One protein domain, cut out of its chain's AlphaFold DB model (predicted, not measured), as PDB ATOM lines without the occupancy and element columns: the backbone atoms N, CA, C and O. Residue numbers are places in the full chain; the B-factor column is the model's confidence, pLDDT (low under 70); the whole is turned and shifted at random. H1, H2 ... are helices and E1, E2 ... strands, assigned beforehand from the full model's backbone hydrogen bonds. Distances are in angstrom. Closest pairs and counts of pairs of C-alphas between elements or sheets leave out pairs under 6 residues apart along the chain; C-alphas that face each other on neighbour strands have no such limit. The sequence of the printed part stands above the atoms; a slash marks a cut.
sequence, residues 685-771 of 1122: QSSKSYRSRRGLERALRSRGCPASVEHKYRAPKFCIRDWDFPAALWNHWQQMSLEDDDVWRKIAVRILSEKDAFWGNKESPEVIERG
ATOM      1  N   GLN A 685      34.748   1.655 -22.341       83.56
ATOM      2  CA  GLN A 685      34.312   0.469 -23.065       83.56
ATOM      3  C   GLN A 685      32.782   0.448 -23.157       83.56
ATOM      4  O   GLN A 685      32.082   0.438 -22.143       83.56
ATOM      5  N   SER A 686      32.258   0.391 -24.374       81.25
ATOM      6  CA  SER A 686      30.847   0.166 -24.654       81.25
ATOM      7  C   SER A 686      30.654  -1.244 -25.209       81.25
ATOM      8  O   SER A 686      31.504  -1.781 -25.916       81.25
ATOM      9  N   SER A 687      29.543  -1.895 -24.856       80.44
ATOM     10  CA  SER A 687      29.211  -3.208 -25.409       80.44
ATOM     11  C   SER A 687      27.789  -3.220 -25.945       80.44
ATOM     12  O   SER A 687      26.854  -2.769 -25.280       80.44
ATOM     13  N   LYS A 688      27.614  -3.721 -27.169       82.25
ATOM     14  CA  LYS A 688      26.301  -3.823 -27.810       82.25
ATOM     15  C   LYS A 688      26.071  -5.242 -28.301       82.25
ATOM     16  O   LYS A 688      26.840  -5.771 -29.101       82.25
ATOM     17  N   SER A 689      25.006  -5.857 -27.790       81.75
ATOM     18  CA  SER A 689      24.625  -7.226 -28.130       81.75
ATOM     19  C   SER A 689      23.682  -7.269 -29.330       81.75
ATOM     20  O   SER A 689      22.734  -6.490 -29.419       81.75
ATOM     21  N   TYR A 690      23.898  -8.236 -30.215       83.38
ATOM     22  CA  TYR A 690      23.104  -8.487 -31.408       83.38
ATOM     23  C   TYR A 690      22.585  -9.924 -31.368       83.38
ATOM     24  O   TYR A 690      23.346 -10.880 -31.231       83.38
ATOM     25  N   ARG A 691      21.262 -10.076 -31.483       69.75
ATOM     26  CA  ARG A 691      20.582 -11.384 -31.481       69.75
ATOM     27  C   ARG A 691      20.435 -11.991 -32.878       69.75
ATOM     28  O   ARG A 691      19.929 -13.096 -33.004       69.75
ATOM     29  N   SER A 692      20.817 -11.257 -33.922       72.75
ATOM     30  CA  SER A 692      20.717 -11.704 -35.308       72.75
ATOM     31  C   SER A 692      21.969 -11.338 -36.095       72.75
ATOM     32  O   SER A 692      22.525 -10.246 -35.940       72.75
ATOM     33  N   ARG A 693      22.370 -12.244 -36.990       72.44
ATOM     34  CA  ARG A 693      23.491 -12.071 -37.924       72.44
ATOM     35  C   ARG A 693      23.369 -10.780 -38.740       72.44
ATOM     36  O   ARG A 693      24.293  -9.979 -38.781       72.44
ATOM     37  N   ARG A 694      22.180 -10.522 -39.297       76.44
ATOM     38  CA  ARG A 694      21.889  -9.313 -40.089       76.44
ATOM     39  C   ARG A 694      22.054  -8.021 -39.276       76.44
ATOM     40  O   ARG A 694      22.408  -6.986 -39.834       76.44
ATOM     41  N   GLY A 695      21.786  -8.073 -37.968       78.88
ATOM     42  CA  GLY A 695      21.995  -6.950 -37.055       78.88
ATOM     43  C   GLY A 695      23.478  -6.645 -36.827       78.88
ATOM     44  O   GLY A 695      23.861  -5.479 -36.878       78.88
ATOM     45  N   LEU A 696      24.300  -7.685 -36.641       82.25
ATOM     46  CA  LEU A 696      25.755  -7.557 -36.507       82.25
ATOM     47  C   LEU A 696      26.390  -7.020 -37.799       82.25
ATOM     48  O   LEU A 696      27.113  -6.030 -37.761       82.25
ATOM     49  N   GLU A 697      26.077  -7.625 -38.949       80.88
ATOM     50  CA  GLU A 697      26.654  -7.238 -40.245       80.88
ATOM     51  C   GLU A 697      26.321  -5.782 -40.611       80.88
ATOM     52  O   GLU A 697      27.157  -5.074 -41.168       80.88
ATOM     53  N   ARG A 698      25.128  -5.287 -40.250       81.38
ATOM     54  CA  ARG A 698      24.768  -3.870 -40.432       81.38
ATOM     55  C   ARG A 698      25.627  -2.943 -39.564       81.38
ATOM     56  O   ARG A 698      26.053  -1.900 -40.046       81.38
ATOM     57  N   ALA A 699      25.879  -3.322 -38.312       78.69
ATOM     58  CA  ALA A 699      26.682  -2.537 -37.374       78.69
ATOM     59  C   ALA A 699      28.188  -2.532 -37.701       78.69
ATOM     60  O   ALA A 699      28.884  -1.578 -37.346       78.69
ATOM     61  N   LEU A 700      28.681  -3.582 -38.364       78.31
ATOM     62  CA  LEU A 700      30.051  -3.661 -38.879       78.31
ATOM     63  C   LEU A 700      30.221  -2.831 -40.159       78.31
ATOM     64  O   LEU A 700      31.189  -2.084 -40.274       78.31
ATOM     65  N   ARG A 701      29.240  -2.857 -41.076       80.25
ATOM     66  CA  ARG A 701      29.267  -2.015 -42.287       80.25
ATOM     67  C   ARG A 701      29.253  -0.523 -41.975       80.25
ATOM     68  O   ARG A 701      29.974   0.228 -42.617       80.25
ATOM     69  N   SER A 702      28.487  -0.089 -40.970       78.12
ATOM     70  CA  SER A 702      28.500   1.318 -40.538       78.12
ATOM     71  C   SER A 702      29.849   1.772 -39.963       78.12
ATOM     72  O   SER A 702      30.041   2.965 -39.777       78.12
ATOM     73  N   ARG A 703      30.760   0.837 -39.659       72.62
ATOM     74  CA  ARG A 703      32.128   1.090 -39.181       72.62
ATOM     75  C   ARG A 703      33.195   0.870 -40.265       72.62
ATOM     76  O   ARG A 703      34.378   0.880 -39.959       72.62
ATOM     77  N   GLY A 704      32.795   0.636 -41.519       74.06
ATOM     78  CA  GLY A 704      33.727   0.389 -42.625       74.06
ATOM     79  C   GLY A 704      34.333  -1.022 -42.667       74.06
ATOM     80  O   GLY A 704      35.254  -1.253 -43.445       74.06
ATOM     81  N   CYS A 705      33.832  -1.978 -41.875       72.25
ATOM     82  CA  CYS A 705      34.320  -3.364 -41.862       72.25
ATOM     83  C   CYS A 705      33.637  -4.249 -42.939       72.25
ATOM     84  O   CYS A 705      32.485  -3.985 -43.311       72.25
ATOM     85  N   PRO A 706      34.297  -5.328 -43.419       64.19
ATOM     86  CA  PRO A 706      33.759  -6.218 -44.453       64.19
ATOM     87  C   PRO A 706      32.484  -6.978 -44.038       64.19
ATOM     88  O   PRO A 706      32.167  -7.159 -42.865       64.19
ATOM     89  N   ALA A 707      31.719  -7.402 -45.049       58.09
ATOM     90  CA  ALA A 707      30.287  -7.691 -44.951       58.09
ATOM     91  C   ALA A 707      29.880  -9.064 -44.374       58.09
ATOM     92  O   ALA A 707      28.686  -9.250 -44.129       58.09
ATOM     93  N   SER A 708      30.805 -10.010 -44.179       64.69
ATOM     94  CA  SER A 708      30.493 -11.383 -43.754       64.69
ATOM     95  C   SER A 708      31.342 -11.831 -42.567       64.69
ATOM     96  O   SER A 708      32.567 -11.758 -42.627       64.69
ATOM     97  N   VAL A 709      30.690 -12.351 -41.525       66.19
ATOM     98  CA  VAL A 709      31.340 -12.924 -40.336       66.19
ATOM     99  C   VAL A 709      30.963 -14.407 -40.224       66.19
ATOM    100  O   VAL A 709      29.775 -14.742 -40.210       66.19
ATOM    101  N   GLU A 710      31.959 -15.294 -40.167       64.56
ATOM    102  CA  GLU A 710      31.759 -16.726 -39.892       64.56
ATOM    103  C   GLU A 710      31.377 -16.954 -38.419       64.56
ATOM    104  O   GLU A 710      31.830 -16.227 -37.538       64.56
ATOM    105  N   HIS A 711      30.519 -17.942 -38.137       63.53
ATOM    106  CA  HIS A 711      30.007 -18.219 -36.786       63.53
ATOM    107  C   HIS A 711      29.864 -19.725 -36.537       63.53
ATOM    108  O   HIS A 711      29.625 -20.489 -37.475       63.53
ATOM    109  N   LYS A 712      30.021 -20.156 -35.279       59.62
ATOM    110  CA  LYS A 712      30.124 -21.580 -34.900       59.62
ATOM    111  C   LYS A 712      28.872 -22.144 -34.222       59.62
ATOM    112  O   LYS A 712      28.703 -23.363 -34.192       59.62
ATOM    113  N   TYR A 713      27.985 -21.306 -33.681       59.06
ATOM    114  CA  TYR A 713      26.803 -21.770 -32.939       59.06
ATOM    115  C   TYR A 713      25.508 -21.700 -33.757       59.06
ATOM    116  O   TYR A 713      25.285 -20.777 -34.531       59.06
ATOM    117  N   ARG A 714      24.589 -22.648 -33.516       56.88
ATOM    118  CA  ARG A 714      23.283 -22.734 -34.204       56.88
ATOM    119  C   ARG A 714      22.311 -21.600 -33.828       56.88
ATOM    120  O   ARG A 714      21.406 -21.291 -34.595       56.88
ATOM    121  N   ALA A 715      22.503 -20.983 -32.658       61.00
ATOM    122  CA  ALA A 715      21.756 -19.819 -32.170       61.00
ATOM    123  C   ALA A 715      22.720 -18.787 -31.539       61.00
ATOM    124  O   ALA A 715      22.798 -18.681 -30.311       61.00
ATOM    125  N   PRO A 716      23.506 -18.060 -32.356       63.16
ATOM    126  CA  PRO A 716      24.579 -17.210 -31.858       63.16
ATOM    127  C   PRO A 716      24.038 -15.878 -31.316       63.16
ATOM    128  O   PRO A 716      23.247 -15.188 -31.962       63.16
ATOM    129  N   LYS A 717      24.493 -15.481 -30.125       74.19
ATOM    130  CA  LYS A 717      24.405 -14.101 -29.625       74.19
ATOM    131  C   LYS A 717      25.758 -13.437 -29.845       74.19
ATOM    132  O   LYS A 717      26.759 -13.907 -29.312       74.19
ATOM    133  N   PHE A 718      25.787 -12.339 -30.588       78.19
ATOM    134  CA  PHE A 718      27.014 -11.583 -30.842       78.19
ATOM    135  C   PHE A 718      27.105 -10.371 -29.918       78.19
ATOM    136  O   PHE A 718      26.083  -9.796 -29.547       78.19
ATOM    137  N   CYS A 719      28.312  -9.943 -29.573       82.25
ATOM    138  CA  CYS A 719      28.566  -8.722 -28.819       82.25
ATOM    139  C   CYS A 719      29.746  -7.975 -29.438       82.25
ATOM    140  O   CYS A 719      30.833  -8.538 -29.511       82.25
ATOM    141  N   ILE A 720      29.546  -6.719 -29.848       81.31
ATOM    142  CA  ILE A 720      30.657  -5.822 -30.197       81.31
ATOM    143  C   ILE A 720      31.084  -5.109 -28.914       81.31
ATOM    144  O   ILE A 720      30.233  -4.496 -28.265       81.31
ATOM    145  N   ARG A 721      32.360  -5.213 -28.545       82.25
ATOM    146  CA  ARG A 721      33.018  -4.376 -27.533       82.25
ATOM    147  C   ARG A 721      33.781  -3.272 -28.259       82.25
ATOM    148  O   ARG A 721      34.583  -3.578 -29.130       82.25
ATOM    149  N   ASP A 722      33.506  -2.025 -27.917       80.88
ATOM    150  CA  ASP A 722      34.021  -0.824 -28.584       80.88
ATOM    151  C   ASP A 722      34.465   0.205 -27.532       80.88
ATOM    152  O   ASP A 722      34.168   0.028 -26.347       80.88
ATOM    153  N   TRP A 723      35.137   1.279 -27.937       83.19
ATOM    154  CA  TRP A 723      35.613   2.337 -27.039       83.19
ATOM    155  C   TRP A 723      35.136   3.704 -27.532       83.19
ATOM    156  O   TRP A 723      35.368   4.064 -28.679       83.19
ATOM    157  N   ASP A 724      34.452   4.463 -26.675       84.00
ATOM    158  CA  ASP A 724      33.896   5.775 -27.041       84.00
ATOM    159  C   ASP A 724      33.872   6.721 -25.830       84.00
ATOM    160  O   ASP A 724      33.898   6.272 -24.680       84.00
ATOM    161  N   PHE A 725      33.823   8.032 -26.054       86.94
ATOM    162  CA  PHE A 725      33.650   8.991 -24.969       86.94
ATOM    163  C   PHE A 725      32.222   8.922 -24.403       86.94
ATOM    164  O   PHE A 725      31.251   8.728 -25.138       86.94
ATOM    165  N   PRO A 726      32.047   9.100 -23.080       85.25
ATOM    166  CA  PRO A 726      30.726   9.167 -22.467       85.25
ATOM    167  C   PRO A 726      29.803  10.175 -23.169       85.25
ATOM    168  O   PRO A 726      30.193  11.314 -23.406       85.25
ATOM    169  N   ALA A 727      28.540   9.808 -23.406       82.88
ATOM    170  CA  ALA A 727      27.567  10.670 -24.092       82.88
ATOM    171  C   ALA A 727      27.407  12.065 -23.452       82.88
ATOM    172  O   ALA A 727      27.141  13.046 -24.136       82.88
ATOM    173  N   ALA A 728      27.609  12.177 -22.134       83.94
ATOM    174  CA  ALA A 728      27.591  13.459 -21.434       83.94
ATOM    175  C   ALA A 728      28.720  14.411 -21.875       83.94
ATOM    176  O   ALA A 728      28.514  15.621 -21.874       83.94
ATOM    177  N   LEU A 729      29.891  13.878 -22.246       87.31
ATOM    178  CA  LEU A 729      31.001  14.657 -22.801       87.31
ATOM    179  C   LEU A 729      30.704  15.068 -24.241       87.31
ATOM    180  O   LEU A 729      30.832  16.244 -24.553       87.31
ATOM    181  N   TRP A 730      30.208  14.143 -25.067       87.56
ATOM    182  CA  TRP A 730      29.774  14.457 -26.432       87.56
ATOM    183  C   TRP A 730      28.729  15.575 -26.469       87.56
ATOM    184  O   TRP A 730      28.909  16.560 -27.179       87.56
ATOM    185  N   ASN A 731      27.687  15.473 -25.642       88.19
ATOM    186  CA  ASN A 731      26.653  16.503 -25.541       88.19
ATOM    187  C   ASN A 731      27.228  17.851 -25.079       88.19
ATOM    188  O   ASN A 731      26.809  18.897 -25.564       88.19
ATOM    189  N   HIS A 732      28.187  17.833 -24.149       89.50
ATOM    190  CA  HIS A 732      28.830  19.049 -23.661       89.50
ATOM    191  C   HIS A 732      29.692  19.715 -24.737       89.50
ATOM    192  O   HIS A 732      29.542  20.909 -24.965       89.50
ATOM    193  N   TRP A 733      30.539  18.956 -25.434       91.56
ATOM    194  CA  TRP A 733      31.360  19.476 -26.531       91.56
ATOM    195  C   TRP A 733      30.508  19.991 -27.688       91.56
ATOM    196  O   TRP A 733      30.804  21.045 -28.242       91.56
ATOM    197  N   GLN A 734      29.400  19.313 -27.993       88.44
ATOM    198  CA  GLN A 734      28.449  19.769 -29.000       88.44
ATOM    199  C   GLN A 734      27.782  21.094 -28.603       88.44
ATOM    200  O   GLN A 734      27.665  21.983 -29.440       88.44
ATOM    201  N   GLN A 735      27.398  21.262 -27.333       87.75
ATOM    202  CA  GLN A 735      26.891  22.542 -26.825       87.75
ATOM    203  C   GLN A 735      27.952  23.643 -26.881       87.75
ATOM    204  O   GLN A 735      27.660  24.733 -27.352       87.75
ATOM    205  N   MET A 736      29.188  23.351 -26.466       88.88
ATOM    206  CA  MET A 736      30.292  24.312 -26.538       88.88
ATOM    207  C   MET A 736      30.601  24.736 -27.977       88.88
ATOM    208  O   MET A 736      30.912  25.897 -28.210       88.88
ATOM    209  N   SER A 737      30.473  23.826 -28.947       87.75
ATOM    210  CA  SER A 737      30.719  24.141 -30.357       87.75
ATOM    211  C   SER A 737      29.712  25.118 -30.970       87.75
ATOM    212  O   SER A 737      29.947  25.607 -32.065       87.75
ATOM    213  N   LEU A 738      28.597  25.404 -30.283       88.06
ATOM    214  CA  LEU A 738      27.658  26.454 -30.690       88.06
ATOM    215  C   LEU A 738      28.143  27.861 -30.297       88.06
ATOM    216  O   LEU A 738      27.631  28.841 -30.831       88.06
ATOM    217  N   GLU A 739      29.081  27.959 -29.349       86.19
ATOM    218  CA  GLU A 739      29.584  29.222 -28.786       86.19
ATOM    219  C   GLU A 739      31.064  29.477 -29.127       86.19
ATOM    220  O   GLU A 739      31.492  30.629 -29.185       86.19
ATOM    221  N   ASP A 740      31.848  28.421 -29.354       86.38
ATOM    222  CA  ASP A 740      33.271  28.478 -29.694       86.38
ATOM    223  C   ASP A 740      33.570  27.527 -30.868       86.38
ATOM    224  O   ASP A 740      33.665  26.304 -30.704       86.38
ATOM    225  N   ASP A 741      33.747  28.111 -32.058       84.06
ATOM    226  CA  ASP A 741      34.044  27.398 -33.312       84.06
ATOM    227  C   ASP A 741      35.344  26.574 -33.236       84.06
ATOM    228  O   ASP A 741      35.561  25.644 -34.015       84.06
ATOM    229  N   ASP A 742      36.218  26.883 -32.275       86.88
ATOM    230  CA  ASP A 742      37.533  26.274 -32.132       86.88
ATOM    231  C   ASP A 742      37.553  25.029 -31.228       86.88
ATOM    232  O   ASP A 742      38.569  24.336 -31.113       86.88
ATOM    233  N   VAL A 743      36.431  24.710 -30.576       86.88
ATOM    234  CA  VAL A 743      36.322  23.610 -29.600       86.88
ATOM    235  C   VAL A 743      36.746  22.272 -30.198       86.88
ATOM    236  O   VAL A 743      37.502  21.529 -29.570       86.88
ATOM    237  N   TRP A 744      36.330  21.972 -31.429       86.81
ATOM    238  CA  TRP A 744      36.691  20.716 -32.090       86.81
ATOM    239  C   TRP A 744      38.178  20.630 -32.419       86.81
ATOM    240  O   TRP A 744      38.769  19.562 -32.256       86.81
ATOM    241  N   ARG A 745      38.812  21.750 -32.801       86.88
ATOM    242  CA  ARG A 745      40.267  21.802 -32.989       86.88
ATOM    243  C   ARG A 745      40.978  21.561 -31.660       86.88
ATOM    244  O   ARG A 745      41.886  20.738 -31.614       86.88
ATOM    245  N   LYS A 746      40.542  22.215 -30.577       86.31
ATOM    246  CA  LYS A 746      41.108  22.033 -29.226       86.31
ATOM    247  C   LYS A 746      41.011  20.575 -28.762       86.31
ATOM    248  O   LYS A 746      41.994  20.032 -28.267       86.31
ATOM    249  N   ILE A 747      39.865  19.920 -28.963       87.12
ATOM    250  CA  ILE A 747      39.662  18.505 -28.611       87.12
ATOM    251  C   ILE A 747      40.521  17.586 -29.488       87.12
ATOM    252  O   ILE A 747      41.188  16.697 -28.964       87.12
ATOM    253  N   ALA A 748      40.550  17.808 -30.804       84.75
ATOM    254  CA  ALA A 748      41.343  16.996 -31.726       84.75
ATOM    255  C   ALA A 748      42.845  17.096 -31.425       84.75
ATOM    256  O   ALA A 748      43.522  16.074 -31.349       84.75
ATOM    257  N   VAL A 749      43.356  18.306 -31.178       84.88
ATOM    258  CA  VAL A 749      44.756  18.519 -30.784       84.88
ATOM    259  C   VAL A 749      45.069  17.778 -29.489       84.88
ATOM    260  O   VAL A 749      46.113  17.139 -29.413       84.88
ATOM    261  N   ARG A 750      44.170  17.791 -28.496       83.38
ATOM    262  CA  ARG A 750      44.356  17.026 -27.253       83.38
ATOM    263  C   ARG A 750      44.447  15.535 -27.501       83.38
ATOM    264  O   ARG A 750      45.436  14.937 -27.110       83.38
ATOM    265  N   ILE A 751      43.464  14.970 -28.199       83.19
ATOM    266  CA  ILE A 751      43.415  13.545 -28.551       83.19
ATOM    267  C   ILE A 751      44.696  13.117 -29.282       83.19
ATOM    268  O   ILE A 751      45.275  12.090 -28.948       83.19
ATOM    269  N   LEU A 752      45.166  13.919 -30.239       81.38
ATOM    270  CA  LEU A 752      46.365  13.619 -31.028       81.38
ATOM    271  C   LEU A 752      47.683  13.862 -30.278       81.38
ATOM    272  O   LEU A 752      48.711  13.327 -30.679       81.38
ATOM    273  N   SER A 753      47.669  14.672 -29.216       80.25
ATOM    274  CA  SER A 753      48.851  14.951 -28.385       80.25
ATOM    275  C   SER A 753      49.036  13.935 -27.253       80.25
ATOM    276  O   SER A 753      50.057  13.965 -26.564       80.25
ATOM    277  N   GLU A 754      48.059  13.050 -27.038       80.69
ATOM    278  CA  GLU A 754      48.157  11.968 -26.062       80.69
ATOM    279  C   GLU A 754      49.152  10.894 -26.523       80.69
ATOM    280  O   GLU A 754      49.202  10.517 -27.692       80.69
ATOM    281  N   LYS A 755      49.955  10.384 -25.585       71.50
ATOM    282  CA  LYS A 755      50.990   9.371 -25.858       71.50
ATOM    283  C   LYS A 755      50.377   7.973 -25.997       71.50
ATOM    284  O   LYS A 755      49.350   7.702 -25.389       71.50
ATOM    285  N   ASP A 756      51.062   7.038 -26.654       69.06
ATOM    286  CA  ASP A 756      50.599   5.646 -26.856       69.06
ATOM    287  C   ASP A 756      50.122   4.941 -25.566       69.06
ATOM    288  O   ASP A 756      49.163   4.168 -25.572       69.06
ATOM    289  N   ALA A 757      50.742   5.254 -24.420       66.56
ATOM    290  CA  ALA A 757      50.343   4.732 -23.109       66.56
ATOM    291  C   ALA A 757      48.901   5.111 -22.696       66.56
ATOM    292  O   ALA A 757      48.267   4.384 -21.929       66.56
ATOM    293  N   PHE A 758      48.371   6.228 -23.205       72.06
ATOM    294  CA  PHE A 758      46.985   6.661 -23.016       72.06
ATOM    295  C   PHE A 758      45.999   5.743 -23.762       72.06
ATOM    296  O   PHE A 758      44.950   5.371 -23.215       72.06
ATOM    297  N   TRP A 759      46.355   5.326 -24.981       75.50
ATOM    298  CA  TRP A 759      45.506   4.537 -25.876       75.50
ATOM    299  C   TRP A 759      45.544   3.038 -25.569       75.50
ATOM    300  O   TRP A 759      44.484   2.418 -25.464       75.50
ATOM    301  N   GLY A 760      46.713   2.456 -25.296       73.50
ATOM    302  CA  GLY A 760      46.833   1.044 -24.914       73.50
ATOM    303  C   GLY A 760      46.157   0.094 -25.918       73.50
ATOM    304  O   GLY A 760      46.566   0.011 -27.064       73.50
ATOM    305  N   ASN A 761      45.117  -0.639 -25.496       66.69
ATOM    306  CA  ASN A 761      44.322  -1.535 -26.355       66.69
ATOM    307  C   ASN A 761      42.973  -0.935 -26.810       66.69
ATOM    308  O   ASN A 761      42.088  -1.667 -27.258       66.69
ATOM    309  N   LYS A 762      42.779   0.379 -26.652       72.62
ATOM    310  CA  LYS A 762      41.501   1.073 -26.902       72.62
ATOM    311  C   LYS A 762      41.319   1.508 -28.360       72.62
ATOM    312  O   LYS A 762      40.388   2.241 -28.667       72.62
ATOM    313  N   GLU A 763      42.206   1.068 -29.244       64.81
ATOM    314  CA  GLU A 763      42.273   1.503 -30.643       64.81
ATOM    315  C   GLU A 763      41.443   0.627 -31.591       64.81
ATOM    316  O   GLU A 763      41.254   0.981 -32.751       64.81
ATOM    317  N   SER A 764      40.953  -0.536 -31.139       65.75
ATOM    318  CA  SER A 764      40.255  -1.496 -32.006       65.75
ATOM    319  C   SER A 764      39.028  -2.137 -31.339       65.75
ATOM    320  O   SER A 764      39.122  -2.600 -30.198       65.75
ATOM    321  N   PRO A 765      37.874  -2.206 -32.033       69.31
ATOM    322  CA  PRO A 765      36.696  -2.914 -31.545       69.31
ATOM    323  C   PRO A 765      36.852  -4.440 -31.672       69.31
ATOM    324  O   PRO A 765      37.438  -4.947 -32.624       69.31
ATOM    325  N   GLU A 766      36.248  -5.191 -30.749       76.81
ATOM    326  CA  GLU A 766      36.247  -6.661 -30.737       76.81
ATOM    327  C   GLU A 766      34.836  -7.241 -30.916       76.81
ATOM    328  O   GLU A 766      33.867  -6.740 -30.341       76.81
ATOM    329  N   VAL A 767      34.710  -8.363 -31.634       74.75
ATOM    330  CA  VAL A 767      33.444  -9.102 -31.804       74.75
ATOM    331  C   VAL A 767      33.500 -10.436 -31.051       74.75
ATOM    332  O   VAL A 767      34.370 -11.258 -31.310       74.75
ATOM    333  N   ILE A 768      32.551 -10.681 -30.138       76.44
ATOM    334  CA  ILE A 768      32.434 -11.923 -29.350       76.44
ATOM    335  C   ILE A 768      31.162 -12.691 -29.735       76.44
ATOM    336  O   ILE A 768      30.077 -12.109 -29.751       76.44
ATOM    337  N   GLU A 769      31.262 -14.005 -29.944       70.38
ATOM    338  CA  GLU A 769      30.133 -14.929 -30.154       70.38
ATOM    339  C   GLU A 769      29.821 -15.740 -28.867       70.38
ATOM    340  O   GLU A 769      30.737 -16.215 -28.201       70.38
ATOM    341  N   ARG A 770      28.541 -15.901 -28.481       60.41
ATOM    342  CA  ARG A 770      28.078 -16.683 -27.304       60.41
ATOM    343  C   ARG A 770      26.853 -17.564 -27.640       60.41
ATOM    344  O   ARG A 770      25.924 -17.069 -28.273       60.41
ATOM    345  N   GLY A 771      26.785 -18.814 -27.157       55.25
ATOM    346  CA  GLY A 771      25.658 -19.754 -27.372       55.25
ATOM    347  C   GLY A 771      25.393 -20.715 -26.191       55.25
ATOM    348  O   GLY A 771      26.244 -20.852 -25.318       55.25
TER     349      GLY A 771
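This is residues 685 to 771 of the 1122 residues of an uncharacterized protein of Gammaproteobacteria bacterium (UniProt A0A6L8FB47). A narrow three-stranded sheet, with H1 over one face and its other face bare of helices, makes one end of this model; at the other end H2, H3 and H4 make a wide, open loop that leaves from E2 and comes back into E3. H2 and H3 meet near their ends as a V, and residues 737 to 742 stick out where the chain turns between them. The printed part has 87 residues with four named helices and three named strands, in the order E1 H1 E2 H2 H3 H4 E3; the sheet runs E1 - E2 - E3, all antiparallel, and the class is mixed, helices and strands. The whole is loose, with a radius of gyration of the C-alphas of 17.0 A, and elongated, spanning 52 by 29 by 22 A.

Start with E1, residues 685 to 690, an edge strand antiparallel to the inner strand E2, residues 717 to 724, at 153 degrees between their directions; look for N 686 and O 722, 2.8 A apart and within hydrogen-bond range. H1, residues 693 to 701, is on the sheet at a height over the sheet of 9.6 A. It lies over E2, only just not over E1, on which 2 of its 9 C-alphas fall, and runs along the strands, at 16 degrees to E2 on the local plane. The closest C-alphas of H1 and E2 are those of Leu 696 and Phe 718, 7.1 A apart. Further on, H2, residues 727 to 736, and H3, residues 743 to 753, only just touch, with 3 pairs of C-alphas within 8 A; the closest are those of Met 736 and Val 743, 6.8 A apart. They run opposite ways at a steep tilt of 53 degrees. H4, residues 756 to 759, is apart from H3, and H2, H3 and H4 are not on the sheet. Last comes the edge strand E3, residues 766 to 770, antiparallel to E2 at 155 degrees, with N 719 and O 768 2.8 A apart, within hydrogen-bond range. In H1, H2 and H3 every O i to N i+4 pair is within hydrogen-bond range; H4 is too short for such a pair.

Find C-alpha 685 at (34.312, 0.469, -23.065), where E1 begins its 16.6 A. H1 covers 12.4 A, and E2 runs 22.2 A to C-alpha 724 at (33.896, 5.775, -27.041). H2 measures 14.1 A, H3 15.3 A and the short H4 5.3 A. E3 runs 13.4 A and ends at C-alpha 770, (28.078, -16.683, -27.304).

The two C-alphas farthest apart, those of Arg 714 and Glu 739, are 52.6 A from each other. The printed part has no cut, and the link from H1 to E2, 15 residues, is long. Mean pLDDT of the printed part is 77.4; 20 residues are under 70, among them residues 706 to 716.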